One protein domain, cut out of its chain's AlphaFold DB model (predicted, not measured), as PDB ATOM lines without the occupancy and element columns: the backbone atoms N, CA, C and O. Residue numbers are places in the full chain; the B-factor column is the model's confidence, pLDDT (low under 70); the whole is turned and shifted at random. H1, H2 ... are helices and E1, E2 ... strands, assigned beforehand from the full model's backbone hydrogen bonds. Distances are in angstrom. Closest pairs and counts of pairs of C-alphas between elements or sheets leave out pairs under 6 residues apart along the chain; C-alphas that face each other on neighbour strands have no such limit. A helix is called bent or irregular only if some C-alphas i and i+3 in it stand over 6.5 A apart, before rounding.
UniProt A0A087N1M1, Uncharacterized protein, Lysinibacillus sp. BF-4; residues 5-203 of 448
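AT A GLANCE: This is residues 5 to 203 of the 448 residues of an uncharacterized protein of Lysinibacillus sp. BF-4 (UniProt A0A087N1M1). A two-stranded antiparallel ribbon, E1 and E2, sits in the middle of a mostly helical body, with one group of helices toward each end. On one side H10 runs beside E2, H11 folds back along H10, and H1 to H4 gather near H10; on the other side H5 packs on both strands and H8 on E1, with H6 and H7 farther out and H9 near H8. The printed part has 199 residues with eleven named helices and two named strands, in the order H1 to H9, E1, E2, H10, H11. It is compact, with a radius of gyration of the C-alphas of 18.0 A, and spans 57 by 38 by 25 A, only just elongated.

IN THESE COORDINATES: H1, residues 5 to 15, begins at C-alpha 5 (174.317, 190.989, 92.348). H2 is residues 21 to 28, H3 35 to 41 and H4 47 to 50. H5, residues 54 to 69, is 21.5 A long. H6, residues 74 to 82, is irregular: C-alphas 75 and 78 are 7.2 A apart. H7 is residues 87 to 98, H8 101 to 114, 20.2 A long, and H9 119 to 127. E1, residues 139 to 147, is 23.5 A long, and E2, 150 to 157, 23.0 A. H10, residues 161 to 178, is 26.0 A long, and H11, 187 to 201, 20.3 A, ending at C-alpha 201 (193.809, 188.952, 91.757).

HOW THE PARTS SIT: E1 and E2 form a hairpin at 166 degrees, with N 143 and O 154 at 2.8 A. The closest C-alphas of E2 and H10, Ile 156 and Trp 164, are 5.4 A apart. H10 and H11 form a helical hairpin and touch at Tyr 165 and Ala 197, 5.0 A, a steep tilt of 39 degrees, opposite ways. H4 touches H10 at Pro 47 and Leu 175, 6.1 A. H2 and H10 only just touch, with 3 pairs of C-alphas within 8 A, the closest Leu 21 and Phe 163, 7.2 A. H1 touches H2 at Gln 12 and Ala 24, 5.4 A. H3 is close to H10 but not clearly touching, Met 41 to Tyr 173, 7.5 A. The closest C-alphas of H5 and E1 are Tyr 68 and Leu 139, 6.0 A, and of H8 and E1, Leu 111 and Leu 144, 6.2 A. H5 and H8 only just touch, with 3 pairs of C-alphas within 8 A, the closest Phe 62 and Lys 104, 6.9 A, about perpendicular at 81 degrees. H7 touches H8 only at the corner, Phe 97 and Gly 103, 4.5 A; H6 only just touches H7, with 3 pairs of C-alphas within 8 A, only at the corner, His 77 and Val 87, 6.6 A. H9 is close to H8 but not clearly touching, Phe 107 to Leu 122, 7.8 A. H5 and H10 are apart. Every O i to N i+4 pair is within hydrogen-bond range in H1, H2, H5 and H7 to H11; H3 has 2 of 3 and H6 3 of 5, and H4 is too short for one.

THE WHOLE: The two C-alphas farthest apart, Ala 35 and His 84, are 57.3 A apart. The printed part has no cut, and the link from H9 to E1, 11 residues, is long. The mean pLDDT of the printed part is 89.1, and residue 40 is under 70.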
ATOM      1  N   ILE A   5     173.358 190.878  91.243       91.25
ATOM      2  CA  ILE A   5     174.317 190.989  92.348       91.25
ATOM      3  C   ILE A   5     175.699 191.465  91.874       91.25
ATOM      4  O   ILE A   5     176.323 192.298  92.529       91.25
ATOM      5  N   ASP A   6     176.158 190.994  90.714       94.00
ATOM      6  CA  ASP A   6     177.473 191.327  90.163       94.00
ATOM      7  C   ASP A   6     177.522 192.793  89.738       94.00
ATOM      8  O   ASP A   6     178.480 193.506  90.040       94.00
ATOM      9  N   GLU A   7     176.459 193.262  89.080       92.69
ATOM     10  CA  GLU A   7     176.319 194.657  88.667       92.69
ATOM     11  C   GLU A   7     176.255 195.596  89.880       92.69
ATOM     12  O   GLU A   7     176.929 196.631  89.908       92.69
ATOM     13  N   GLN A   8     175.495 195.226  90.916       93.75
ATOM     14  CA  GLN A   8     175.418 196.000  92.155       93.75
ATOM     15  C   GLN A   8     176.778 196.084  92.856       93.75
ATOM     16  O   GLN A   8     177.199 197.182  93.236       93.75
ATOM     17  N   LEU A   9     177.486 194.957  92.992       94.56
ATOM     18  CA  LEU A   9     178.817 194.911  93.598       94.56
ATOM     19  C   LEU A   9     179.824 195.746  92.806       94.56
ATOM     20  O   LEU A   9     180.569 196.518  93.407       94.56
ATOM     21  N   HIS A  10     179.815 195.657  91.474       95.38
ATOM     22  CA  HIS A  10     180.715 196.432  90.614       95.38
ATOM     23  C   HIS A  10     180.450 197.934  90.716       95.38
ATOM     24  O   HIS A  10     181.382 198.733  90.832       95.38
ATOM     25  N   LYS A  11     179.173 198.328  90.746       93.88
ATOM     26  CA  LYS A  11     178.771 199.724  90.924       93.88
ATOM     27  C   LYS A  11     179.246 200.278  92.266       93.88
ATOM     28  O   LYS A  11     179.813 201.366  92.294       93.88
ATOM     29  N   GLN A  12     179.050 199.536  93.358       94.25
ATOM     30  CA  GLN A  12     179.527 199.949  94.682       94.25
ATOM     31  C   GLN A  12     181.053 199.998  94.743       94.25
ATOM     32  O   GLN A  12     181.605 200.979  95.228       94.25
ATOM     33  N   TYR A  13     181.734 198.993  94.191       93.56
ATOM     34  CA  TYR A  13     183.193 198.949  94.102       93.56
ATOM     35  C   TYR A  13     183.766 200.203  93.427       93.56
ATOM     36  O   TYR A  13     184.693 200.813  93.954       93.56
ATOM     37  N   LYS A  14     183.164 200.646  92.314       93.88
ATOM     38  CA  LYS A  14     183.568 201.863  91.585       93.88
ATOM     39  C   LYS A  14     183.316 203.171  92.325       93.88
ATOM     40  O   LYS A  14     183.972 204.163  92.032       93.88
ATOM     41  N   MET A  15     182.342 203.196  93.231       92.44
ATOM     42  CA  MET A  15     182.020 204.386  94.024       92.44
ATOM     43  C   MET A  15     182.955 204.566  95.228       92.44
ATOM     44  O   MET A  15     182.884 205.596  95.897       92.44
ATOM     45  N   MET A  16     183.807 203.581  95.531       91.25
ATOM     46  CA  MET A  16     184.697 203.603  96.690       91.25
ATOM     47  C   MET A  16     186.090 204.126  96.349       91.25
ATOM     48  O   MET A  16     186.643 203.811  95.300       91.25
ATOM     49  N   ASP A  17     186.678 204.850  97.301       87.75
ATOM     50  CA  ASP A  17     188.075 205.276  97.273       87.75
ATOM     51  C   ASP A  17     188.765 204.917  98.614       87.75
ATOM     52  O   ASP A  17     188.322 205.389  99.673       87.75
ATOM     53  N   PRO A  18     189.773 204.021  98.628       87.56
ATOM     54  CA  PRO A  18     190.155 203.142  97.518       87.56
ATOM     55  C   PRO A  18     189.081 202.062  97.237       87.56
ATOM     56  O   PRO A  18     188.352 201.672  98.165       87.56
ATOM     57  N   PRO A  19     188.989 201.541  95.994       89.12
ATOM     58  CA  PRO A  19     188.086 200.444  95.642       89.12
ATOM     59  C   PRO A  19     188.324 199.188  96.488       89.12
ATOM     60  O   PRO A  19     189.462 198.808  96.758       89.12
ATOM     61  N   SER A  20     187.247 198.530  96.927       90.00
ATOM     62  CA  SER A  20     187.336 197.322  97.758       90.00
ATOM     63  C   SER A  20     186.086 196.457  97.629       90.00
ATOM     64  O   SER A  20     184.985 196.887  97.989       90.00
ATOM     65  N   LEU A  21     186.252 195.215  97.161       90.69
ATOM     66  CA  LEU A  21     185.145 194.266  97.050       90.69
ATOM     67  C   LEU A  21     184.577 193.904  98.430       90.69
ATOM     68  O   LEU A  21     183.364 193.875  98.597       90.69
ATOM     69  N   GLU A  22     185.423 193.719  99.446       88.94
ATOM     70  CA  GLU A  22     184.988 193.459 100.832       88.94
ATOM     71  C   GLU A  22     184.054 194.541 101.372       88.94
ATOM     72  O   GLU A  22     183.030 194.246 101.993       88.94
ATOM     73  N   ARG A  23     184.394 195.813 101.131       89.75
ATOM     74  CA  ARG A  23     183.556 196.939 101.553       89.75
ATOM     75  C   ARG A  23     182.262 196.992 100.748       89.75
ATOM     76  O   ARG A  23     181.218 197.248 101.339       89.75
ATOM     77  N   ALA A  24     182.302 196.718  99.444       91.81
ATOM     78  CA  ALA A  24     181.097 196.635  98.616       91.81
ATOM     79  C   ALA A  24     180.159 195.515  99.099       91.81
ATOM     80  O   ALA A  24     178.967 195.741  99.304       91.81
ATOM     81  N   MET A  25     180.712 194.337  99.393       90.62
ATOM     82  CA  MET A  25     179.978 193.215  99.977       90.62
ATOM     83  C   MET A  25     179.429 193.544 101.368       90.62
ATOM     84  O   MET A  25     178.350 193.085 101.710       90.62
ATOM     85  N   ALA A  26     180.119 194.361 102.169       87.12
ATOM     86  CA  ALA A  26     179.619 194.777 103.480       87.12
ATOM     87  C   ALA A  26     178.322 195.591 103.422       87.12
ATOM     88  O   ALA A  26     177.579 195.601 104.400       87.12
ATOM     89  N   ILE A  27     178.078 196.272 102.303       86.94
ATOM     90  CA  ILE A  27     176.882 197.088 102.078       86.94
ATOM     91  C   ILE A  27     175.749 196.242 101.486       86.94
ATOM     92  O   ILE A  27     174.591 196.475 101.814       86.94
ATOM     93  N   ILE A  28     176.081 195.296 100.602       83.75
ATOM     94  CA  ILE A  28     175.098 194.572  99.781       83.75
ATOM     95  C   ILE A  28     174.716 193.202 100.363       83.75
ATOM     96  O   ILE A  28     173.607 192.736 100.123       83.75
ATOM     97  N   ALA A  29     175.608 192.531 101.098       76.94
ATOM     98  CA  ALA A  29     175.335 191.186 101.601       76.94
ATOM     99  C   ALA A  29     174.132 191.179 102.559       76.94
ATOM    100  O   ALA A  29     174.047 191.986 103.484       76.94
ATOM    101  N   GLU A  30     173.230 190.223 102.349       75.00
ATOM    102  CA  GLU A  30     171.977 190.077 103.105       75.00
ATOM    103  C   GLU A  30     172.176 189.365 104.451       75.00
ATOM    104  O   GLU A  30     171.236 189.208 105.231       75.00
ATOM    105  N   HIS A  31     173.402 188.935 104.745       77.88
ATOM    106  CA  HIS A  31     173.752 188.197 105.948       77.88
ATOM    107  C   HIS A  31     175.098 188.632 106.516       77.88
ATOM    108  O   HIS A  31     175.986 189.153 105.833       77.88
ATOM    109  N   ASP A  32     175.268 188.347 107.804       77.38
ATOM    110  CA  ASP A  32     176.559 188.464 108.454       77.38
ATOM    111  C   ASP A  32     177.341 187.156 108.271       77.38
ATOM    112  O   ASP A  32     176.819 186.059 108.463       77.38
ATOM    113  N   THR A  33     178.608 187.250 107.867       79.31
ATOM    114  CA  THR A  33     179.467 186.061 107.742       79.31
ATOM    115  C   THR A  33     179.949 185.628 109.132       79.31
ATOM    116  O   THR A  33     180.475 186.499 109.837       79.31
ATOM    117  N   PRO A  34     179.835 184.341 109.527       79.38
ATOM    118  CA  PRO A  34     180.315 183.850 110.822       79.38
ATOM    119  C   PRO A  34     181.752 184.293 111.124       79.38
ATOM    120  O   PRO A  34     182.561 184.428 110.209       79.38
ATOM    121  N   ALA A  35     182.074 184.577 112.388       77.69
ATOM    122  CA  ALA A  35     183.342 185.218 112.753       77.69
ATOM    123  C   ALA A  35     184.578 184.369 112.403       77.69
ATOM    124  O   ALA A  35     185.584 184.909 111.945       77.69
ATOM    125  N   ASP A  36     184.484 183.053 112.579       71.81
ATOM    126  CA  ASP A  36     185.498 182.070 112.191       71.81
ATOM    127  C   ASP A  36     185.703 182.040 110.671       71.81
ATOM    128  O   ASP A  36     186.836 182.107 110.196       71.81
ATOM    129  N   VAL A  37     184.613 182.058 109.901       73.56
ATOM    130  CA  VAL A  37     184.650 182.138 108.435       73.56
ATOM    131  C   VAL A  37     185.206 183.483 107.968       73.56
ATOM    132  O   VAL A  37     186.036 183.536 107.063       73.56
ATOM    133  N   ARG A  38     184.802 184.585 108.606       79.31
ATOM    134  CA  ARG A  38     185.230 185.944 108.256       79.31
ATOM    135  C   ARG A  38     186.706 186.176 108.527       79.31
ATOM    136  O   ARG A  38     187.363 186.829 107.721       79.31
ATOM    137  N   ALA A  39     187.225 185.645 109.631       71.25
ATOM    138  CA  ALA A  39     188.644 185.730 109.969       71.25
ATOM    139  C   ALA A  39     189.539 185.061 108.913       71.25
ATOM    140  O   ALA A  39     190.709 185.409 108.779       71.25
ATOM    141  N   ILE A  40     188.977 184.112 108.167       65.75
ATOM    142  CA  ILE A  40     189.672 183.315 107.164       65.75
ATOM    143  C   ILE A  40     189.472 183.902 105.760       65.75
ATOM    144  O   ILE A  40     190.436 184.198 105.055       65.75
ATOM    145  N   MET A  41     188.213 184.061 105.346       72.31
ATOM    146  CA  MET A  41     187.831 184.347 103.962       72.31
ATOM    147  C   MET A  41     187.235 185.734 103.757       72.31
ATOM    148  O   MET A  41     186.895 186.058 102.622       72.31
ATOM    149  N   GLY A  42     187.096 186.557 104.799       81.25
ATOM    150  CA  GLY A  42     186.357 187.818 104.724       81.25
ATOM    151  C   GLY A  42     184.856 187.585 104.553       81.25
ATOM    152  O   GLY A  42     184.317 186.585 105.026       81.25
ATOM    153  N   ARG A  43     184.144 188.510 103.905       86.69
ATOM    154  CA  ARG A  43     182.699 188.350 103.688       86.69
ATOM    155  C   ARG A  43     182.392 187.302 102.615       86.69
ATOM    156  O   ARG A  43     183.158 187.131 101.662       86.69
ATOM    157  N   THR A  44     181.251 186.636 102.778       88.12
ATOM    158  CA  THR A  44     180.678 185.650 101.843       88.12
ATOM    159  C   THR A  44     179.387 186.177 101.219       88.12
ATOM    160  O   THR A  44     178.783 187.105 101.754       88.12
ATOM    161  N   LEU A  45     178.969 185.588 100.099       90.12
ATOM    162  CA  LEU A  45     177.644 185.759  99.492       90.12
ATOM    163  C   LEU A  45     176.812 184.504  99.758       90.12
ATOM    164  O   LEU A  45     177.365 183.408  99.816       90.12
ATOM    165  N   LEU A  46     175.497 184.631  99.899       90.00
ATOM    166  CA  LEU A  46     174.649 183.440  99.933       90.00
ATOM    167  C   LEU A  46     174.520 182.859  98.517       90.00
ATOM    168  O   LEU A  46     174.374 183.634  97.568       90.00
ATOM    169  N   PRO A  47     174.533 181.523  98.338       90.94
ATOM    170  CA  PRO A  47     174.365 180.895  97.027       90.94
ATOM    171  C   PRO A  47     173.126 181.387  96.273       90.94
ATOM    172  O   PRO A  47     173.184 181.591  95.068       90.94
ATOM    173  N   GLN A  48     172.022 181.665  96.970       90.50
ATOM    174  CA  GLN A  48     170.784 182.194  96.382       90.50
ATOM    175  C   GLN A  48     170.964 183.560  95.697       90.50
ATOM    176  O   GLN A  48     170.156 183.917  94.848       90.50
ATOM    177  N   GLN A  49     172.009 184.320  96.040       90.75
ATOM    178  CA  GLN A  49     172.270 185.630  95.439       90.75
ATOM    179  C   GLN A  49     172.963 185.526  94.075       90.75
ATOM    180  O   GLN A  49     172.884 186.471  93.293       90.75
ATOM    181  N   PHE A  50     173.663 184.422  93.783       93.00
ATOM    182  CA  PHE A  50     174.494 184.294  92.576       93.00
ATOM    183  C   PHE A  50     174.332 182.978  91.802       93.00
ATOM    184  O   PHE A  50     174.891 182.853  90.710       93.00
ATOM    185  N   LEU A  51     173.603 182.001  92.345       94.38
ATOM    186  CA  LEU A  51     173.177 180.810  91.623       94.38
ATOM    187  C   LEU A  51     171.825 181.076  90.976       94.38
ATOM    188  O   LEU A  51     170.882 181.479  91.654       94.38
ATOM    189  N   ILE A  52     171.740 180.816  89.678       94.25
ATOM    190  CA  ILE A  52     170.546 181.071  88.870       94.25
ATOM    191  C   ILE A  52     170.086 179.807  88.146       94.25
ATOM    192  O   ILE A  52     170.858 178.867  87.951       94.25
ATOM    193  N   GLU A  53     168.815 179.782  87.755       94.12
ATOM    194  CA  GLU A  53     168.188 178.635  87.093       94.12
ATOM    195  C   GLU A  53     168.693 178.450  85.648       94.12
ATOM    196  O   GLU A  53     169.316 179.339  85.055       94.12
ATOM    197  N   GLU A  54     168.432 177.283  85.053       90.81
ATOM    198  CA  GLU A  54     168.953 176.908  83.728       90.81
ATOM    199  C   GLU A  54     168.552 177.892  82.615       90.81
ATOM    200  O   GLU A  54     169.387 178.287  81.795       90.81
ATOM    201  N   GLU A  55     167.284 178.304  82.581       90.25
ATOM    202  CA  GLU A  55     166.766 179.194  81.539       90.25
ATOM    203  C   GLU A  55     167.385 180.595  81.635       90.25
ATOM    204  O   GLU A  55     167.851 181.155  80.635       90.25
ATOM    205  N   GLU A  56     167.456 181.139  82.852       91.62
ATOM    206  CA  GLU A  56     168.100 182.425  83.128       91.62
ATOM    207  C   GLU A  56     169.584 182.380  82.762       91.62
ATOM    208  O   GLU A  56     170.094 183.289  82.106       91.62
ATOM    209  N   THR A  57     170.255 181.277  83.095       91.69
ATOM    210  CA  THR A  57     171.661 181.022  82.769       91.69
ATOM    211  C   THR A  57     171.893 181.047  81.270       91.69
ATOM    212  O   THR A  57     172.762 181.772  80.778       91.69
ATOM    213  N   ALA A  58     171.088 180.281  80.531       90.88
ATOM    214  CA  ALA A  58     171.166 180.196  79.084       90.88
ATOM    215  C   ALA A  58     170.978 181.568  78.424       90.88
ATOM    216  O   ALA A  58     171.692 181.908  77.478       90.88
ATOM    217  N   ASN A  59     170.037 182.367  78.926       89.81
ATOM    218  CA  ASN A  59     169.745 183.693  78.394       89.81
ATOM    219  C   ASN A  59     170.836 184.712  78.748       89.81
ATOM    220  O   ASN A  59     171.286 185.439  77.859       89.81
ATOM    221  N   ALA A  60     171.303 184.741  79.999       91.38
ATOM    222  CA  ALA A  60     172.341 185.662  80.458       91.38
ATOM    223  C   ALA A  60     173.649 185.452  79.689       91.38
ATOM    224  O   ALA A  60     174.176 186.394  79.092       91.38
ATOM    225  N   ILE A  61     174.116 184.203  79.637       93.75
ATOM    226  CA  ILE A  61     175.351 183.810  78.960       93.75
ATOM    227  C   ILE A  61     175.288 184.117  77.465       93.75
ATOM    228  O   ILE A  61     176.193 184.753  76.930       93.75
ATOM    229  N   PHE A  62     174.226 183.682  76.784       91.88
ATOM    230  CA  PHE A  62     174.135 183.829  75.334       91.88
ATOM    231  C   PHE A  62     173.950 185.294  74.919       91.88
ATOM    232  O   PHE A  62     174.539 185.738  73.935       91.88
ATOM    233  N   SER A  63     173.188 186.072  75.698       91.44
ATOM    234  CA  SER A  63     173.046 187.518  75.502       91.44
ATOM    235  C   SER A  63     174.380 188.246  75.670       91.44
ATOM    236  O   SER A  63     174.722 189.088  74.839       91.44
ATOM    237  N   GLU A  64     175.142 187.917  76.716       94.44
ATOM    238  CA  GLU A  64     176.420 188.571  76.993       94.44
ATOM    239  C   GLU A  64     177.483 188.189  75.958       94.44
ATOM    240  O   GLU A  64     178.130 189.066  75.385       94.44
ATOM    241  N   ALA A  65     177.590 186.901  75.628       94.88
ATOM    242  CA  ALA A  65     178.456 186.423  74.559       94.88
ATOM    243  C   ALA A  65     178.123 187.114  73.232       94.88
ATOM    244  O   ALA A  65     179.002 187.688  72.603       94.88
ATOM    245  N   ARG A  66     176.849 187.170  72.826       94.44
ATOM    246  CA  ARG A  66     176.453 187.856  71.586       94.44
ATOM    247  C   ARG A  66     176.820 189.342  71.599       94.44
ATOM    248  O   ARG A  66     177.290 189.853  70.586       94.44
ATOM    249  N   LYS A  67     176.629 190.032  72.728       93.44
ATOM    250  CA  LYS A  67     176.943 191.462  72.877       93.44
ATOM    251  C   LYS A  67     178.430 191.759  72.653       93.44
ATOM    252  O   LYS A  67     178.739 192.750  71.999       93.44
ATOM    253  N   TYR A  68     179.329 190.934  73.192       93.12
ATOM    254  CA  TYR A  68     180.776 191.201  73.159       93.12
ATOM    255  C   TYR A  68     181.546 190.419  72.090       93.12
ATOM    256  O   TYR A  68     182.600 190.866  71.650       93.12
ATOM    257  N   TRP A  69     181.045 189.258  71.678       93.69
ATOM    258  CA  TRP A  69     181.702 188.342  70.741       93.69
ATOM    259  C   TRP A  69     180.987 188.238  69.393       93.69
ATOM    260  O   TRP A  69     181.579 187.746  68.437       93.69
ATOM    261  N   GLY A  70     179.739 188.708  69.278       91.56
ATOM    262  CA  GLY A  70     178.978 188.654  68.025       91.56
ATOM    263  C   GLY A  70     179.552 189.544  66.920       91.56
ATOM    264  O   GLY A  70     179.399 189.239  65.740       91.56
ATOM    265  N   ARG A  71     180.271 190.612  67.284       90.69
ATOM    266  CA  ARG A  71     180.961 191.489  66.336       90.69
ATOM    267  C   ARG A  71     182.416 191.663  66.749       90.69
ATOM    268  O   ARG A  71     182.701 192.190  67.818       90.69
ATOM    269  N   ILE A  72     183.330 191.237  65.880       89.06
ATOM    270  CA  ILE A  72     184.770 191.403  66.100       89.06
ATOM    271  C   ILE A  72     185.145 192.898  66.070       89.06
ATOM    272  O   ILE A  72     184.846 193.543  65.058       89.06
ATOM    273  N   PRO A  73     185.806 193.430  67.120       87.00
ATOM    274  CA  PRO A  73     186.301 194.806  67.155       87.00
ATOM    275  C   PRO A  73     187.278 195.114  66.022       87.00
ATOM    276  O   PRO A  73     188.122 194.278  65.694       87.00
ATOM    277  N   ASP A  74     187.220 196.334  65.487       88.12
ATOM    278  CA  ASP A  74     188.097 196.799  64.399       88.12
ATOM    279  C   ASP A  74     189.588 196.677  64.751       88.12
ATOM    280  O   ASP A  74     190.405 196.328  63.901       88.12
ATOM    281  N   SER A  75     189.932 196.842  66.032       87.31
ATOM    282  CA  SER A  75     191.294 196.661  66.552       87.31
ATOM    283  C   SER A  75     191.872 195.259  66.330       87.31
ATOM    284  O   SER A  75     193.090 195.095  66.347       87.31
ATOM    285  N   LEU A  76     191.033 194.239  66.117       88.00
ATOM    286  CA  LEU A  76     191.476 192.865  65.875       88.00
ATOM    287  C   LEU A  76     191.528 192.505  64.383       88.00
ATOM    288  O   LEU A  76     192.079 191.457  64.043       88.00
ATOM    289  N   HIS A  77     190.989 193.333  63.477       90.06
ATOM    290  CA  HIS A  77     190.833 192.969  62.058       90.06
ATOM    291  C   HIS A  77     192.169 192.664  61.380       90.06
ATOM    292  O   HIS A  77     192.272 191.666  60.668       90.06
ATOM    293  N   GLU A  78     193.210 193.452  61.653       87.38
ATOM    294  CA  GLU A  78     194.554 193.206  61.115       87.38
ATOM    295  C   GLU A  78     195.112 191.840  61.549       87.38
ATOM    296  O   GLU A  78     195.694 191.122  60.733       87.38
ATOM    297  N   ARG A  79     194.867 191.422  62.802       88.75
ATOM    298  CA  ARG A  79     195.301 190.111  63.326       88.75
ATOM    299  C   ARG A  79     194.568 188.951  62.651       88.75
ATOM    300  O   ARG A  79     195.175 187.913  62.381       88.75
ATOM    301  N   PHE A  80     193.282 189.122  62.346       89.00
ATOM    302  CA  PHE A  80     192.507 188.136  61.587       89.00
ATOM    303  C   PHE A  80     192.984 188.034  60.136       89.00
ATOM    304  O   PHE A  80     193.196 186.928  59.635       89.00
ATOM    305  N   LEU A  81     193.227 189.171  59.480       88.50
ATOM    306  CA  LEU A  81     193.749 189.209  58.112       88.50
ATOM    307  C   LEU A  81     195.131 188.551  58.014       88.50
ATOM    308  O   LEU A  81     195.356 187.753  57.102       88.50
ATOM    309  N   ALA A  82     196.017 188.800  58.985       89.56
ATOM    310  CA  ALA A  82     197.331 188.160  59.074       89.56
ATOM    311  C   ALA A  82     197.253 186.625  59.192       89.56
ATOM    312  O   ALA A  82     198.158 185.921  58.753       89.56
ATOM    313  N   GLN A  83     196.154 186.092  59.731       89.56
ATOM    314  CA  GLN A  83     195.889 184.651  59.835       89.56
ATOM    315  C   GLN A  83     195.053 184.094  58.670       89.56
ATOM    316  O   GLN A  83     194.620 182.934  58.721       89.56
ATOM    317  N   HIS A  84     194.863 184.888  57.611       89.38
ATOM    318  CA  HIS A  84     194.054 184.586  56.427       89.38
ATOM    319  C   HIS A  84     192.559 184.386  56.724       89.38
ATOM    320  O   HIS A  84     191.882 183.594  56.067       89.38
ATOM    321  N   ILE A  85     192.032 185.110  57.712       88.38
ATOM    322  CA  ILE A  85     190.616 185.081  58.080       88.38
ATOM    323  C   ILE A  85     189.936 186.343  57.547       88.38
ATOM    324  O   ILE A  85     190.286 187.464  57.909       88.38
ATOM    325  N   GLN A  86     188.936 186.152  56.684       90.19
ATOM    326  CA  GLN A  86     188.100 187.241  56.186       90.19
ATOM    327  C   GLN A  86     187.066 187.634  57.242       90.19
ATOM    328  O   GLN A  86     186.162 186.855  57.553       90.19
ATOM    329  N   VAL A  87     187.191 188.852  57.766       90.38
ATOM    330  CA  VAL A  87     186.363 189.359  58.868       90.38
ATOM    331  C   VAL A  87     184.873 189.397  58.502       90.38
ATOM    332  O   VAL A  87     184.057 188.933  59.292       90.38
ATOM    333  N   ASP A  88     184.508 189.819  57.287       90.94
ATOM    334  CA  ASP A  88     183.098 189.872  56.851       90.94
ATOM    335  C   ASP A  88     182.431 188.488  56.823       90.94
ATOM    336  O   ASP A  88     181.283 188.302  57.248       90.94
ATOM    337  N   LYS A  89     183.176 187.477  56.357       90.69
ATOM    338  CA  LYS A  89     182.719 186.085  56.366       90.69
ATOM    339  C   LYS A  89     182.566 185.580  57.797       90.69
ATOM    340  O   LYS A  89     181.589 184.894  58.096       90.69
ATOM    341  N   LEU A  90     183.504 185.931  58.676       91.62
ATOM    342  CA  LEU A  90     183.444 185.559  60.083       91.62
ATOM    343  C   LEU A  90     182.246 186.205  60.791       91.62
ATOM    344  O   LEU A  90     181.543 185.522  61.528       91.62
ATOM    345  N   HIS A  91     181.960 187.484  60.535       93.25
ATOM    346  CA  HIS A  91     180.767 188.145  61.070       93.25
ATOM    347  C   HIS A  91     179.484 187.450  60.616       93.25
ATOM    348  O   HIS A  91     178.622 187.191  61.444       93.25
ATOM    349  N   THR A  92     179.397 187.046  59.346       92.56
ATOM    350  CA  THR A  92     178.243 186.279  58.843       92.56
ATOM    351  C   THR A  92     178.079 184.942  59.580       92.56
ATOM    352  O   THR A  92     176.965 184.528  59.893       92.56
ATOM    353  N   GLN A  93     179.185 184.251  59.882       92.81
ATOM    354  CA  GLN A  93     179.156 183.003  60.654       92.81
ATOM    355  C   GLN A  93     178.738 183.232  62.110       92.81
ATOM    356  O   GLN A  93     177.932 182.464  62.629       92.81
ATOM    357  N   LEU A  94     179.256 184.284  62.748       94.56
ATOM    358  CA  LEU A  94     178.888 184.672  64.110       94.56
ATOM    359  C   LEU A  94     177.411 185.049  64.200       94.56
ATOM    360  O   LEU A  94     176.735 184.593  65.117       94.56
ATOM    361  N   ASP A  95     176.895 185.807  63.233       93.44
ATOM    362  CA  ASP A  95     175.474 186.127  63.152       93.44
ATOM    363  C   ASP A  95     174.654 184.834  63.031       93.44
ATOM    364  O   ASP A  95     173.834 184.539  63.899       93.44
ATOM    365  N   ASN A  96     174.924 183.986  62.036       93.12
ATOM    366  CA  ASN A  96     174.193 182.723  61.875       93.12
ATOM    367  C   ASN A  96     174.238 181.844  63.137       93.12
ATOM    368  O   ASN A  96     173.245 181.209  63.499       93.12
ATOM    369  N   PHE A  97     175.372 181.823  63.834       94.81
ATOM    370  CA  PHE A  97     175.516 181.104  65.090       94.81
ATOM    371  C   PHE A  97     174.659 181.718  66.206       94.81
ATOM    372  O   PHE A  97     173.832 181.027  66.796       94.81
ATOM    373  N   PHE A  98     174.794 183.020  66.470       94.50
ATOM    374  CA  PHE A  98     174.086 183.695  67.560       94.50
ATOM    375  C   PHE A  98     172.584 183.914  67.298       94.50
ATOM    376  O   PHE A  98     171.838 184.177  68.242       94.50
ATOM    377  N   TYR A  99     172.120 183.806  66.051       92.12
ATOM    378  CA  TYR A  99     170.700 183.891  65.688       92.12
ATOM    379  C   TYR A  99     170.035 182.525  65.451       92.12
ATOM    380  O   TYR A  99     168.837 182.483  65.170       92.12
ATOM    381  N   SER A 100     170.760 181.409  65.588       92.75
ATOM    382  CA  SER A 100     170.189 180.064  65.450       92.75
ATOM    383  C   SER A 100     170.012 179.360  66.796       92.75
ATOM    384  O   SER A 100     170.835 179.472  67.706       92.75
ATOM    385  N   GLN A 101     168.943 178.566  66.905       91.44
ATOM    386  CA  GLN A 101     168.709 177.700  68.063       91.44
ATOM    387  C   GLN A 101     169.832 176.662  68.219       91.44
ATOM    388  O   GLN A 101     170.323 176.433  69.322       91.44
ATOM    389  N   GLN A 102     170.297 176.103  67.098       92.19
ATOM    390  CA  GLN A 102     171.416 175.162  67.072       92.19
ATOM    391  C   GLN A 102     172.704 175.787  67.625       92.19
ATOM    392  O   GLN A 102     173.409 175.139  68.397       92.19
ATOM    393  N   GLY A 103     173.010 177.042  67.274       92.19
ATOM    394  CA  GLY A 103     174.176 177.739  67.813       92.19
ATOM    395  C   GLY A 103     174.081 177.935  69.326       92.19
ATOM    396  O   GLY A 103     175.039 177.642  70.041       92.19
ATOM    397  N   LYS A 104     172.903 178.315  69.844       91.50
ATOM    398  CA  LYS A 104     172.652 178.401  71.295       91.50
ATOM    399  C   LYS A 104     172.890 177.065  72.004       91.50
ATOM    400  O   LYS A 104     173.582 177.026  73.020       91.50
ATOM    401  N   GLU A 105     172.376 175.966  71.462       92.31
ATOM    402  CA  GLU A 105     172.553 174.625  72.034       92.31
ATOM    403  C   GLU A 105     174.015 174.162  72.008       92.31
ATOM    404  O   GLU A 105     174.523 173.656  73.013       92.31
ATOM    405  N   GLN A 106     174.722 174.381  70.896       93.19
ATOM    406  CA  GLN A 106     176.148 174.066  70.775       93.19
ATOM    407  C   GLN A 106     176.992 174.879  71.762       93.19
ATOM    408  O   GLN A 106     177.863 174.322  72.433       93.19
ATOM    409  N   PHE A 107     176.695 176.172  71.900       93.81
ATOM    410  CA  PHE A 107     177.372 177.071  72.830       93.81
ATOM    411  C   PHE A 107     177.253 176.592  74.281       93.81
ATOM    412  O   PHE A 107     178.250 176.461  74.996       93.81
ATOM    413  N   LEU A 108     176.028 176.281  74.716       92.62
ATOM    414  CA  LEU A 108     175.758 175.812  76.075       92.62
ATOM    415  C   LEU A 108     176.334 174.419  76.323       92.62
ATOM    416  O   LEU A 108     176.860 174.159  77.404       92.62
ATOM    417  N   THR A 109     176.288 173.534  75.326       93.31
ATOM    418  CA  THR A 109     176.896 172.200  75.414       93.31
ATOM    419  C   THR A 109     178.399 172.303  75.648       93.31
ATOM    420  O   THR A 109     178.914 171.668  76.570       93.31
ATOM    421  N   TYR A 110     179.089 173.157  74.886       94.06
ATOM    422  CA  TYR A 110     180.517 173.395  75.075       94.06
ATOM    423  C   TYR A 110     180.812 173.917  76.486       94.06
ATOM    424  O   TYR A 110     181.651 173.356  77.191       94.06
ATOM    425  N   LEU A 111     180.090 174.945  76.944       93.19
ATOM    426  CA  LEU A 111     180.288 175.504  78.284       93.19
ATOM    427  C   LEU A 111     180.018 174.487  79.401       93.19
ATOM    428  O   LEU A 111     180.753 174.460  80.380       93.19
ATOM    429  N   ARG A 112     179.025 173.603  79.265       91.25
ATOM    430  CA  ARG A 112     178.776 172.527  80.245       91.25
ATOM    431  C   ARG A 112     179.901 171.493  80.263       91.25
ATOM    432  O   ARG A 112     180.234 170.951  81.320       91.25
ATOM    433  N   GLN A 113     180.494 171.209  79.106       90.62
ATOM    434  CA  GLN A 113     181.589 170.250  78.966       90.62
ATOM    435  C   GLN A 113     182.923 170.805  79.479       90.62
ATOM    436  O   GLN A 113     183.625 170.087  80.190       90.62
ATOM    437  N   HIS A 114     183.233 172.071  79.202       91.19
ATOM    438  CA  HIS A 114     184.538 172.672  79.500       91.19
ATOM    439  C   HIS A 114     184.542 173.633  80.699       91.19
ATOM    440  O   HIS A 114     185.611 173.994  81.184       91.19
ATOM    441  N   ASN A 115     183.370 174.043  81.196       93.94
ATOM    442  CA  ASN A 115     183.150 174.978  82.315       93.94
ATOM    443  C   ASN A 115     183.690 176.398  82.125       93.94
ATOM    444  O   ASN A 115     183.448 177.265  82.965       93.94
ATOM    445  N   ALA A 116     184.385 176.648  81.022       95.00
ATOM    446  CA  ALA A 116     184.802 177.960  80.595       95.00
ATOM    447  C   ALA A 116     184.760 178.072  79.070       95.00
ATOM    448  O   ALA A 116     184.902 177.074  78.362       95.00
ATOM    449  N   MET A 117     184.579 179.292  78.575       95.25
ATOM    450  CA  MET A 117     184.753 179.624  77.167       95.25
ATOM    451  C   MET A 117     185.409 180.997  77.028       95.25
ATOM    452  O   MET A 117     185.083 181.930  77.766       95.25
ATOM    453  N   THR A 118     186.302 181.122  76.055       94.38
ATOM    454  CA  THR A 118     186.886 182.377  75.576       94.38
ATOM    455  C   THR A 118     186.505 182.607  74.109       94.38
ATOM    456  O   THR A 118     186.083 181.680  73.410       94.38
ATOM    457  N   LEU A 119     186.676 183.831  73.599       93.38
ATOM    458  CA  LEU A 119     186.430 184.117  72.180       93.38
ATOM    459  C   LEU A 119     187.255 183.219  71.227       93.38
ATOM    460  O   LEU A 119     186.655 182.680  70.299       93.38
ATOM    461  N   PRO A 120     188.566 182.963  71.435       92.12
ATOM    462  CA  PRO A 120     189.316 182.016  70.603       92.12
ATOM    463  C   PRO A 120     188.669 180.628  70.517       92.12
ATOM    464  O   PRO A 120     188.626 180.036  69.443       92.12
ATOM    465  N   GLN A 121     188.127 180.122  71.630       93.12
ATOM    466  CA  GLN A 121     187.469 178.814  71.689       93.12
ATOM    467  C   GLN A 121     186.128 178.809  70.949       93.12
ATOM    468  O   GLN A 121     185.837 177.861  70.220       93.12
ATOM    469  N   LEU A 122     185.334 179.881  71.076       94.12
ATOM    470  CA  LEU A 122     184.126 180.061  70.268       94.12
ATOM    471  C   LEU A 122     184.470 180.059  68.777       94.12
ATOM    472  O   LEU A 122     183.837 179.368  67.984       94.12
ATOM    473  N   LEU A 123     185.489 180.816  68.382       92.06
ATOM    474  CA  LEU A 123     185.879 180.892  66.983       92.06
ATOM    475  C   LEU A 123     186.421 179.550  66.483       92.06
ATOM    476  O   LEU A 123     186.055 179.126  65.391       92.06
ATOM    477  N   GLN A 124     187.200 178.831  67.293       91.44
ATOM    478  CA  GLN A 124     187.642 177.474  66.978       91.44
ATOM    479  C   GLN A 124     186.459 176.521  66.758       91.44
ATOM    480  O   GLN A 124     186.520 175.691  65.854       91.44
ATOM    481  N   LEU A 125     185.369 176.662  67.520       90.38
ATOM    482  CA  LEU A 125     184.138 175.898  67.305       90.38
ATOM    483  C   LEU A 125     183.488 176.219  65.947       90.38
ATOM    484  O   LEU A 125     182.975 175.316  65.291       90.38
ATOM    485  N   LEU A 126     183.551 177.476  65.498       90.38
ATOM    486  CA  LEU A 126     182.955 177.927  64.233       90.38
ATOM    487  C   LEU A 126     183.796 177.597  62.996       90.38
ATOM    488  O   LEU A 126     183.247 177.215  61.963       90.38
ATOM    489  N   ILE A 127     185.117 177.772  63.079       87.94
ATOM    490  CA  ILE A 127     186.020 177.661  61.922       87.94
ATOM    491  C   ILE A 127     186.930 176.429  61.960       87.94
ATOM    492  O   ILE A 127     187.710 176.229  61.034       87.94
ATOM    493  N   GLN A 128     186.841 175.611  63.016       86.69
ATOM    494  CA  GLN A 128     187.612 174.374  63.213       86.69
ATOM    495  C   GLN A 128     189.137 174.572  63.171       86.69
ATOM    496  O   GLN A 128     189.891 173.684  62.775       86.69
ATOM    497  N   ARG A 129     189.607 175.750  63.596       85.50
ATOM    498  CA  ARG A 129     191.024 176.129  63.632       85.50
ATOM    499  C   ARG A 129     191.313 176.994  64.857       85.50
ATOM    500  O   ARG A 129     190.500 177.840  65.215       85.50
ATOM    501  N   THR A 130     192.481 176.806  65.465       85.25
ATOM    502  CA  THR A 130     192.982 177.673  66.540       85.25
ATOM    503  C   THR A 130     193.305 179.066  66.003       85.25
ATOM    504  O   THR A 130     193.959 179.188  64.964       85.25
ATOM    505  N   ILE A 131     192.870 180.102  66.716       83.81
ATOM    506  CA  ILE A 131     193.111 181.501  66.359       83.81
ATOM    507  C   ILE A 131     193.797 182.187  67.527       83.81
ATOM    508  O   ILE A 131     193.332 182.077  68.661       83.81
ATOM    509  N   ASP A 132     194.862 182.920  67.232       82.94
ATOM    510  CA  ASP A 132     195.481 183.820  68.194       82.94
ATOM    511  C   ASP A 132     194.952 185.240  67.985       82.94
ATOM    512  O   ASP A 132     195.085 185.821  66.910       82.94
ATOM    513  N   ILE A 133     194.306 185.800  69.000       80.06
ATOM    514  CA  ILE A 133     193.757 187.160  68.955       80.06
ATOM    515  C   ILE A 133     194.317 188.058  70.062       80.06
ATOM    516  O   ILE A 133     193.973 189.239  70.094       80.06
ATOM    517  N   GLY A 134     195.236 187.553  70.898       80.56
ATOM    518  CA  GLY A 134     195.780 188.255  72.066       80.56
ATOM    519  C   GLY A 134     194.737 188.608  73.140       80.56
ATOM    520  O   GLY A 134     193.631 188.067  73.153       80.56
ATOM    521  N   ASP A 135     195.091 189.548  74.025       75.75
ATOM    522  CA  ASP A 135     194.324 189.867  75.247       75.75
ATOM    523  C   ASP A 135     193.352 191.060  75.116       75.75
ATOM    524  O   ASP A 135     192.644 191.399  76.070       75.75
ATOM    525  N   ASP A 136     193.294 191.696  73.941       80.56
ATOM    526  CA  ASP A 136     192.526 192.924  73.673       80.56
ATOM    527  C   ASP A 136     191.040 192.639  73.385       80.56
ATOM    528  O   ASP A 136     190.491 193.022  72.348       80.56
ATOM    529  N   ILE A 137     190.379 191.917  74.291       87.56
ATOM    530  CA  ILE A 137     188.981 191.494  74.155       87.56
ATOM    531  C   ILE A 137     188.201 191.945  75.385       87.56
ATOM    532  O   ILE A 137     188.502 191.547  76.508       87.56
ATOM    533  N   ALA A 138     187.142 192.726  75.162       91.62
ATOM    534  CA  ALA A 138     186.349 193.316  76.238       91.62
ATOM    535  C   ALA A 138     185.750 192.277  77.206       91.62
ATOM    536  O   ALA A 138     185.797 192.485  78.417       91.62
ATOM    537  N   LEU A 139     185.219 191.163  76.688       94.31
ATOM    538  CA  LEU A 139     184.831 189.984  77.470       94.31
ATOM    539  C   LEU A 139     185.879 188.893  77.247       94.31
ATOM    540  O   LEU A 139     185.915 188.276  76.181       94.31
ATOM    541  N   LYS A 140     186.730 188.658  78.244       93.62
ATOM    542  CA  LYS A 140     187.845 187.712  78.152       93.62
ATOM    543  C   LYS A 140     187.375 186.268  78.298       93.62
ATOM    544  O   LYS A 140     187.802 185.401  77.537       93.62
ATOM    545  N   GLN A 141     186.480 186.008  79.252       95.25
ATOM    546  CA  GLN A 141     186.097 184.645  79.612       95.25
ATOM    547  C   GLN A 141     184.701 184.569  80.233       95.25
ATOM    548  O   GLN A 141     184.274 185.473  80.948       95.25
ATOM    549  N   ILE A 142     184.014 183.455  79.986       96.62
ATOM    550  CA  ILE A 142     182.761 183.073  80.645       96.62
ATOM    551  C   ILE A 142     183.006 181.765  81.385       96.62
ATOM    552  O   ILE A 142     183.467 180.809  80.771       96.62
ATOM    553  N   TYR A 143     182.662 181.709  82.667       96.38
ATOM    554  CA  TYR A 143     182.633 180.497  83.478       96.38
ATOM    555  C   TYR A 143     181.199 180.013  83.684       96.38
ATOM    556  O   TYR A 143     180.295 180.817  83.929       96.38
ATOM    557  N   LEU A 144     181.011 178.694  83.634       95.12
ATOM    558  CA  LEU A 144     179.739 178.030  83.901       95.12
ATOM    559  C   LEU A 144     179.959 176.766  84.733       95.12
ATOM    560  O   LEU A 144     180.607 175.819  84.280       95.12
ATOM    561  N   TYR A 145     179.349 176.715  85.914       93.88
ATOM    562  CA  TYR A 145     179.342 175.517  86.751       93.88
ATOM    563  C   TYR A 145     177.917 175.150  87.150       93.88
ATOM    564  O   TYR A 145     177.259 175.972  87.785       93.88
ATOM    565  N   PRO A 146     177.432 173.948  86.794       92.06
ATOM    566  CA  PRO A 146     176.199 173.429  87.371       92.06
ATOM    567  C   PRO A 146     176.430 173.139  88.853       92.06
ATOM    568  O   PRO A 146     177.442 172.534  89.184       92.06
ATOM    569  N   ILE A 147     175.513 173.567  89.712       91.44
ATOM    570  CA  ILE A 147     175.471 173.310  91.152       91.44
ATOM    571  C   ILE A 147     174.078 172.756  91.447       91.44
ATOM    572  O   ILE A 147     173.112 173.515  91.554       91.44
ATOM    573  N   ASP A 148     173.978 171.431  91.526       87.19
ATOM    574  CA  ASP A 148     172.695 170.718  91.555       87.19
ATOM    575  C   ASP A 148     171.761 171.162  90.402       87.19
ATOM    576  O   ASP A 148     172.148 171.055  89.236       87.19
ATOM    577  N   ALA A 149     170.566 171.689  90.698       87.50
ATOM    578  CA  ALA A 149     169.614 172.190  89.701       87.50
ATOM    579  C   ALA A 149     169.904 173.624  89.198       87.50
ATOM    580  O   ALA A 149     169.259 174.089  88.262       87.50
ATOM    581  N   ARG A 150     170.870 174.331  89.800       93.50
ATOM    582  CA  ARG A 150     171.193 175.739  89.504       93.50
ATOM    583  C   ARG A 150     172.570 175.871  88.859       93.50
ATOM    584  O   ARG A 150     173.305 174.898  88.708       93.50
ATOM    585  N   TYR A 151     172.958 177.090  88.497       93.75
ATOM    586  CA  TYR A 151     174.245 177.371  87.870       93.75
ATOM    587  C   TYR A 151     174.938 178.586  88.476       93.75
ATOM    588  O   TYR A 151     174.336 179.640  88.670       93.75
ATOM    589  N   MET A 152     176.247 178.455  88.686       94.94
ATOM    590  CA  MET A 152     177.141 179.587  88.890       94.94
ATOM    591  C   MET A 152     177.645 180.069  87.529       94.94
ATOM    592  O   MET A 152     178.431 179.382  86.867       94.94
ATOM    593  N   VAL A 153     177.217 181.267  87.142       95.12
ATOM    594  CA  VAL A 153     177.723 181.984  85.967       95.12
ATOM    595  C   VAL A 153     178.661 183.089  86.422       95.12
ATOM    596  O   VAL A 153     178.373 183.808  87.384       95.12
ATOM    597  N   HIS A 154     179.785 183.245  85.726       96.62
ATOM    598  CA  HIS A 154     180.693 184.354  85.991       96.62
ATOM    599  C   HIS A 154     181.378 184.853  84.724       96.62
ATOM    600  O   HIS A 154     181.853 184.059  83.917       96.62
ATOM    601  N   PHE A 155     181.455 186.169  84.567       96.50
ATOM    602  CA  PHE A 155     182.036 186.830  83.402       96.50
ATOM    603  C   PHE A 155     183.315 187.564  83.813       96.50
ATOM    604  O   PHE A 155     183.333 188.263  84.824       96.50
ATOM    605  N   ILE A 156     184.381 187.418  83.028       96.00
ATOM    606  CA  ILE A 156     185.626 188.172  83.196       96.00
ATOM    607  C   ILE A 156     185.724 189.199  82.080       96.00
ATOM    608  O   ILE A 156     185.861 188.840  80.908       96.00
ATOM    609  N   TYR A 157     185.703 190.475  82.449       94.88
ATOM    610  CA  TYR A 157     185.884 191.578  81.512       94.88
ATOM    611  C   TYR A 157     187.291 192.155  81.621       94.88
ATOM    612  O   TYR A 157     187.905 192.137  82.685       94.88
ATOM    613  N   GLN A 158     187.783 192.714  80.516       92.88
ATOM    614  CA  GLN A 158     189.052 193.444  80.484       92.88
ATOM    615  C   GLN A 158     189.001 194.699  81.368       92.88
ATOM    616  O   GLN A 158     189.978 195.046  82.028       92.88
ATOM    617  N   GLN A 159     187.856 195.385  81.395       91.69
ATOM    618  CA  GLN A 159     187.661 196.528  82.279       91.69
ATOM    619  C   GLN A 159     187.497 196.053  83.727       91.69
ATOM    620  O   GLN A 159     186.631 195.226  84.007       91.69
ATOM    621  N   ASP A 160     188.281 196.635  84.638       92.19
ATOM    622  CA  ASP A 160     188.319 196.266  86.060       92.19
ATOM    623  C   ASP A 160     188.601 194.766  86.271       92.19
ATOM    624  O   ASP A 160     188.028 194.132  87.149       92.19
ATOM    625  N   GLU A 161     189.481 194.182  85.452       91.31
ATOM    626  CA  GLU A 161     189.773 192.741  85.427       91.31
ATOM    627  C   GLU A 161     190.040 192.135  86.816       91.31
ATOM    628  O   GLU A 161     189.504 191.074  87.142       91.31
ATOM    629  N   LEU A 162     190.800 192.836  87.666       90.31
ATOM    630  CA  LEU A 162     191.084 192.399  89.036       90.31
ATOM    631  C   LEU A 162     189.807 192.199  89.864       90.31
ATOM    632  O   LEU A 162     189.697 191.198  90.566       90.31
ATOM    633  N   PHE A 163     188.824 193.097  89.740       93.44
ATOM    634  CA  PHE A 163     187.544 192.973  90.439       93.44
ATOM    635  C   PHE A 163     186.803 191.703  90.013       93.44
ATOM    636  O   PHE A 163     186.286 190.976  90.858       93.44
ATOM    637  N   TRP A 164     186.769 191.406  88.711       95.62
ATOM    638  CA  TRP A 164     186.051 190.235  88.209       95.62
ATOM    639  C   TRP A 164     186.691 188.930  88.673       95.62
ATOM    640  O   TRP A 164     185.970 188.008  89.053       95.62
ATOM    641  N   TYR A 165     188.021 188.842  88.708       93.69
ATOM    642  CA  TYR A 165     188.689 187.667  89.271       93.69
ATOM    643  C   TYR A 165     188.524 187.562  90.789       93.69
ATOM    644  O   TYR A 165     188.300 186.460  91.296       93.69
ATOM    645  N   GLU A 166     188.558 188.681  91.516       90.75
ATOM    646  CA  GLU A 166     188.325 188.684  92.962       90.75
ATOM    647  C   GLU A 166     186.894 188.221  93.285       90.75
ATOM    648  O   GLU A 166     186.692 187.359  94.144       90.75
ATOM    649  N   LEU A 167     185.899 188.708  92.536       94.38
ATOM    650  CA  LEU A 167     184.502 188.297  92.673       94.38
ATOM    651  C   LEU A 167     184.301 186.819  92.328       94.38
ATOM    652  O   LEU A 167     183.578 186.125  93.043       94.38
ATOM    653  N   PHE A 168     184.974 186.310  91.290       94.38
ATOM    654  CA  PHE A 168     184.967 184.876  90.994       94.38
ATOM    655  C   PHE A 168     185.456 184.075  92.201       94.38
ATOM    656  O   PHE A 168     184.769 183.164  92.664       94.38
ATOM    657  N   CYS A 169     186.604 184.462  92.768       89.69
ATOM    658  CA  CYS A 169     187.156 183.813  93.953       89.69
ATOM    659  C   CYS A 169     186.155 183.829  95.117       89.69
ATOM    660  O   CYS A 169     185.955 182.811  95.779       89.69
ATOM    661  N   LYS A 170     185.480 184.963  95.337       89.81
ATOM    662  CA  LYS A 170     184.460 185.110  96.381       89.81
ATOM    663  C   LYS A 170     183.256 184.207  96.197       89.81
ATOM    664  O   LYS A 170     182.802 183.627  97.187       89.81
ATOM    665  N   LYS A 171     182.758 184.048  94.972       93.00
ATOM    666  CA  LYS A 171     181.654 183.124  94.684       93.00
ATOM    667  C   LYS A 171     182.056 181.674  94.936       93.00
ATOM    668  O   LYS A 171     181.317 180.966  95.609       93.00
ATOM    669  N   VAL A 172     183.248 181.260  94.494       90.44
ATOM    670  CA  VAL A 172     183.758 179.897  94.736       90.44
ATOM    671  C   VAL A 172     183.906 179.607  96.228       90.44
ATOM    672  O   VAL A 172     183.443 178.574  96.701       90.44
ATOM    673  N   TYR A 173     184.491 180.529  96.997       85.38
ATOM    674  CA  TYR A 173     184.589 180.366  98.448       85.38
ATOM    675  C   TYR A 173     183.221 180.274  99.115       85.38
ATOM    676  O   TYR A 173     182.991 179.393  99.937       85.38
ATOM    677  N   SER A 174     182.316 181.177  98.743       88.88
ATOM    678  CA  SER A 174     180.961 181.213  99.283       88.88
ATOM    679  C   SER A 174     180.205 179.917  98.994       88.88
ATOM    680  O   SER A 174     179.557 179.375  99.882       88.88
ATOM    681  N   LEU A 175     180.355 179.381  97.782       89.81
ATOM    682  CA  LEU A 175     179.797 178.095  97.386       89.81
ATOM    683  C   LEU A 175     180.307 176.959  98.286       89.81
ATOM    684  O   LEU A 175     179.502 176.248  98.869       89.81
ATOM    685  N   CYS A 176     181.625 176.828  98.459       84.81
ATOM    686  CA  CYS A 176     182.220 175.769  99.284       84.81
ATOM    687  C   CYS A 176     181.868 175.862 100.780       84.81
ATOM    688  O   CYS A 176     182.033 174.883 101.505       84.81
ATOM    689  N   ILE A 177     181.456 177.040 101.256       82.56
ATOM    690  CA  ILE A 177     181.066 177.266 102.653       82.56
ATOM    691  C   ILE A 177     179.596 176.914 102.882       82.56
ATOM    692  O   ILE A 177     179.261 176.324 103.906       82.56
ATOM    693  N   HIS A 178     178.729 177.324 101.956       85.31
ATOM    694  CA  HIS A 178     177.278 177.287 102.147       85.31
ATOM    695  C   HIS A 178     176.601 176.079 101.498       85.31
ATOM    696  O   HIS A 178     175.499 175.730 101.910       85.31
ATOM    697  N   GLU A 179     177.234 175.435 100.517       86.88
ATOM    698  CA  GLU A 179     176.700 174.246  99.844       86.88
ATOM    699  C   GLU A 179     177.567 173.008 100.147       86.88
ATOM    700  O   GLU A 179     178.797 173.116 100.227       86.88
ATOM    701  N   PRO A 180     176.966 171.810 100.282       86.25
ATOM    702  CA  PRO A 180     177.720 170.565 100.368       86.25
ATOM    703  C   PRO A 180     178.637 170.388  99.154       86.25
ATOM    704  O   PRO A 180     178.212 170.541  98.007       86.25
ATOM    705  N   ILE A 181     179.884 169.983  99.393       85.94
ATOM    706  CA  ILE A 181     180.906 169.841  98.342       85.94
ATOM    707  C   ILE A 181     180.513 168.810  97.265       85.94
ATOM    708  O   ILE A 181     180.981 168.872  96.128       85.94
ATOM    709  N   ASP A 182     179.616 167.879  97.597       85.50
ATOM    710  CA  ASP A 182     179.082 166.872  96.674       85.50
ATOM    711  C   ASP A 182     178.159 167.442  95.602       85.50
ATOM    712  O   ASP A 182     178.024 166.841  94.536       85.50
ATOM    713  N   LEU A 183     177.583 168.624  95.833       86.44
ATOM    714  CA  LEU A 183     176.764 169.324  94.843       86.44
ATOM    715  C   LEU A 183     177.599 170.105  93.825       86.44
ATOM    716  O   LEU A 183     177.035 170.698  92.908       86.44
ATOM    717  N   VAL A 184     178.930 170.115  93.970       83.44
ATOM    718  CA  VAL A 184     179.860 170.843  93.101       83.44
ATOM    719  C   VAL A 184     180.525 169.871  92.114       83.44
ATOM    720  O   VAL A 184     181.627 169.367  92.366       83.44
ATOM    721  N   PRO A 185     179.894 169.564  90.965       77.31
ATOM    722  CA  PRO A 185     180.499 168.725  89.945       77.31
ATOM    723  C   PRO A 185     181.771 169.375  89.388       77.31
ATOM    724  O   PRO A 185     181.886 170.594  89.268       77.31
ATOM    725  N   LYS A 186     182.726 168.529  88.983       81.31
ATOM    726  CA  LYS A 186     184.009 168.947  88.387       81.31
ATOM    727  C   LYS A 186     184.824 169.891  89.280       81.31
ATOM    728  O   LYS A 186     185.495 170.801  88.789       81.31
ATOM    729  N   LEU A 187     184.828 169.613  90.582       83.62
ATOM    730  CA  LEU A 187     185.561 170.373  91.591       83.62
ATOM    731  C   LEU A 187     187.033 170.630  91.226       83.62
ATOM    732  O   LEU A 187     187.538 171.719  91.467       83.62
ATOM    733  N   LEU A 188     187.712 169.671  90.585       81.75
ATOM    734  CA  LEU A 188     189.096 169.850  90.123       81.75
ATOM    735  C   LEU A 188     189.239 170.987  89.100       81.75
ATOM    736  O   LEU A 188     190.165 171.788  89.201       81.75
ATOM    737  N   GLN A 189     188.322 171.084  88.133       85.94
ATOM    738  CA  GLN A 189     188.343 172.168  87.147       85.94
ATOM    739  C   GLN A 189     188.033 173.511  87.815       85.94
ATOM    740  O   GLN A 189     188.694 174.508  87.522       85.94
ATOM    741  N   LEU A 190     187.075 173.522  88.750       88.62
ATOM    742  CA  LEU A 190     186.759 174.703  89.550       88.62
ATOM    743  C   LEU A 190     187.976 175.183  90.343       88.62
ATOM    744  O   LEU A 190     188.301 176.365  90.303       88.62
ATOM    745  N   ALA A 191     188.689 174.264  90.994       84.25
ATOM    746  CA  ALA A 191     189.883 174.560  91.773       84.25
ATOM    747  C   ALA A 191     191.042 175.091  90.907       84.25
ATOM    748  O   ALA A 191     191.741 176.012  91.332       84.25
ATOM    749  N   LYS A 192     191.216 174.575  89.678       84.19
ATOM    750  CA  LYS A 192     192.198 175.093  88.706       84.19
ATOM    751  C   LYS A 192     191.881 176.533  88.289       84.19
ATOM    752  O   LYS A 192     192.751 177.399  88.359       84.19
ATOM    753  N   HIS A 193     190.639 176.801  87.882       89.75
ATOM    754  CA  HIS A 193     190.209 178.154  87.508       89.75
ATOM    755  C   HIS A 193     190.271 179.115  88.703       89.75
ATOM    756  O   HIS A 193     190.664 180.271  88.562       89.75
ATOM    757  N   PHE A 194     189.957 178.620  89.899       86.62
ATOM    758  CA  PHE A 194     190.115 179.357  91.143       86.62
ATOM    759  C   PHE A 194     191.585 179.720  91.411       86.62
ATOM    760  O   PHE A 194     191.885 180.882  91.672       86.62
ATOM    761  N   GLU A 195     192.527 178.779  91.272       82.38
ATOM    762  CA  GLU A 195     193.959 179.073  91.418       82.38
ATOM    763  C   GLU A 195     194.424 180.160  90.438       82.38
ATOM    764  O   GLU A 195     195.155 181.072  90.834       82.38
ATOM    765  N   GLN A 196     194.002 180.084  89.173       86.00
ATOM    766  CA  GLN A 196     194.322 181.099  88.166       86.00
ATOM    767  C   GLN A 196     193.770 182.475  88.561       86.00
ATOM    768  O   GLN A 196     194.509 183.460  88.551       86.00
ATOM    769  N   ALA A 197     192.505 182.535  88.981       88.19
ATOM    770  CA  ALA A 197     191.869 183.771  89.414       88.19
ATOM    771  C   ALA A 197     192.569 184.398  90.629       88.19
ATOM    772  O   ALA A 197     192.778 185.611  90.652       88.19
ATOM    773  N   VAL A 198     192.999 183.593  91.608       81.50
ATOM    774  CA  VAL A 198     193.766 184.092  92.761       81.50
ATOM    775  C   VAL A 198     195.125 184.634  92.320       81.50
ATOM    776  O   VAL A 198     195.498 185.725  92.747       81.50
ATOM    777  N   LYS A 199     195.850 183.935  91.436       81.00
ATOM    778  CA  LYS A 199     197.137 184.427  90.904       81.00
ATOM    779  C   LYS A 199     196.997 185.804  90.261       81.00
ATOM    780  O   LYS A 199     197.821 186.670  90.526       81.00
ATOM    781  N   ILE A 200     195.944 186.016  89.473       85.06
ATOM    782  CA  ILE A 200     195.682 187.305  88.821       85.06
ATOM    783  C   ILE A 200     195.272 188.361  89.852       85.06
ATOM    784  O   ILE A 200     195.851 189.445  89.885       85.06
ATOM    785  N   SER A 201     194.332 188.026  90.742       79.81
ATOM    786  CA  SER A 201     193.809 188.952  91.757       79.81
ATOM    787  C   SER A 201     194.904 189.492  92.676       79.81
ATOM    788  O   SER A 201     194.830 190.639  93.092       79.81
ATOM    789  N   TYR A 202     195.931 188.692  92.976       73.56
ATOM    790  CA  TYR A 202     197.016 189.043  93.899       73.56
ATOM    791  C   TYR A 202     198.361 189.288  93.204       73.56
ATOM    792  O   TYR A 202     199.372 189.414  93.888       73.56
ATOM    793  N   ALA A 203     198.399 189.402  91.872       71.75
ATOM    794  CA  ALA A 203     199.639 189.646  91.123       71.75
ATOM    795  C   ALA A 203     200.378 190.929  91.558       71.75
ATOM    796  O   ALA A 203     201.576 191.064  91.331       71.75
TER     797      ALA A 203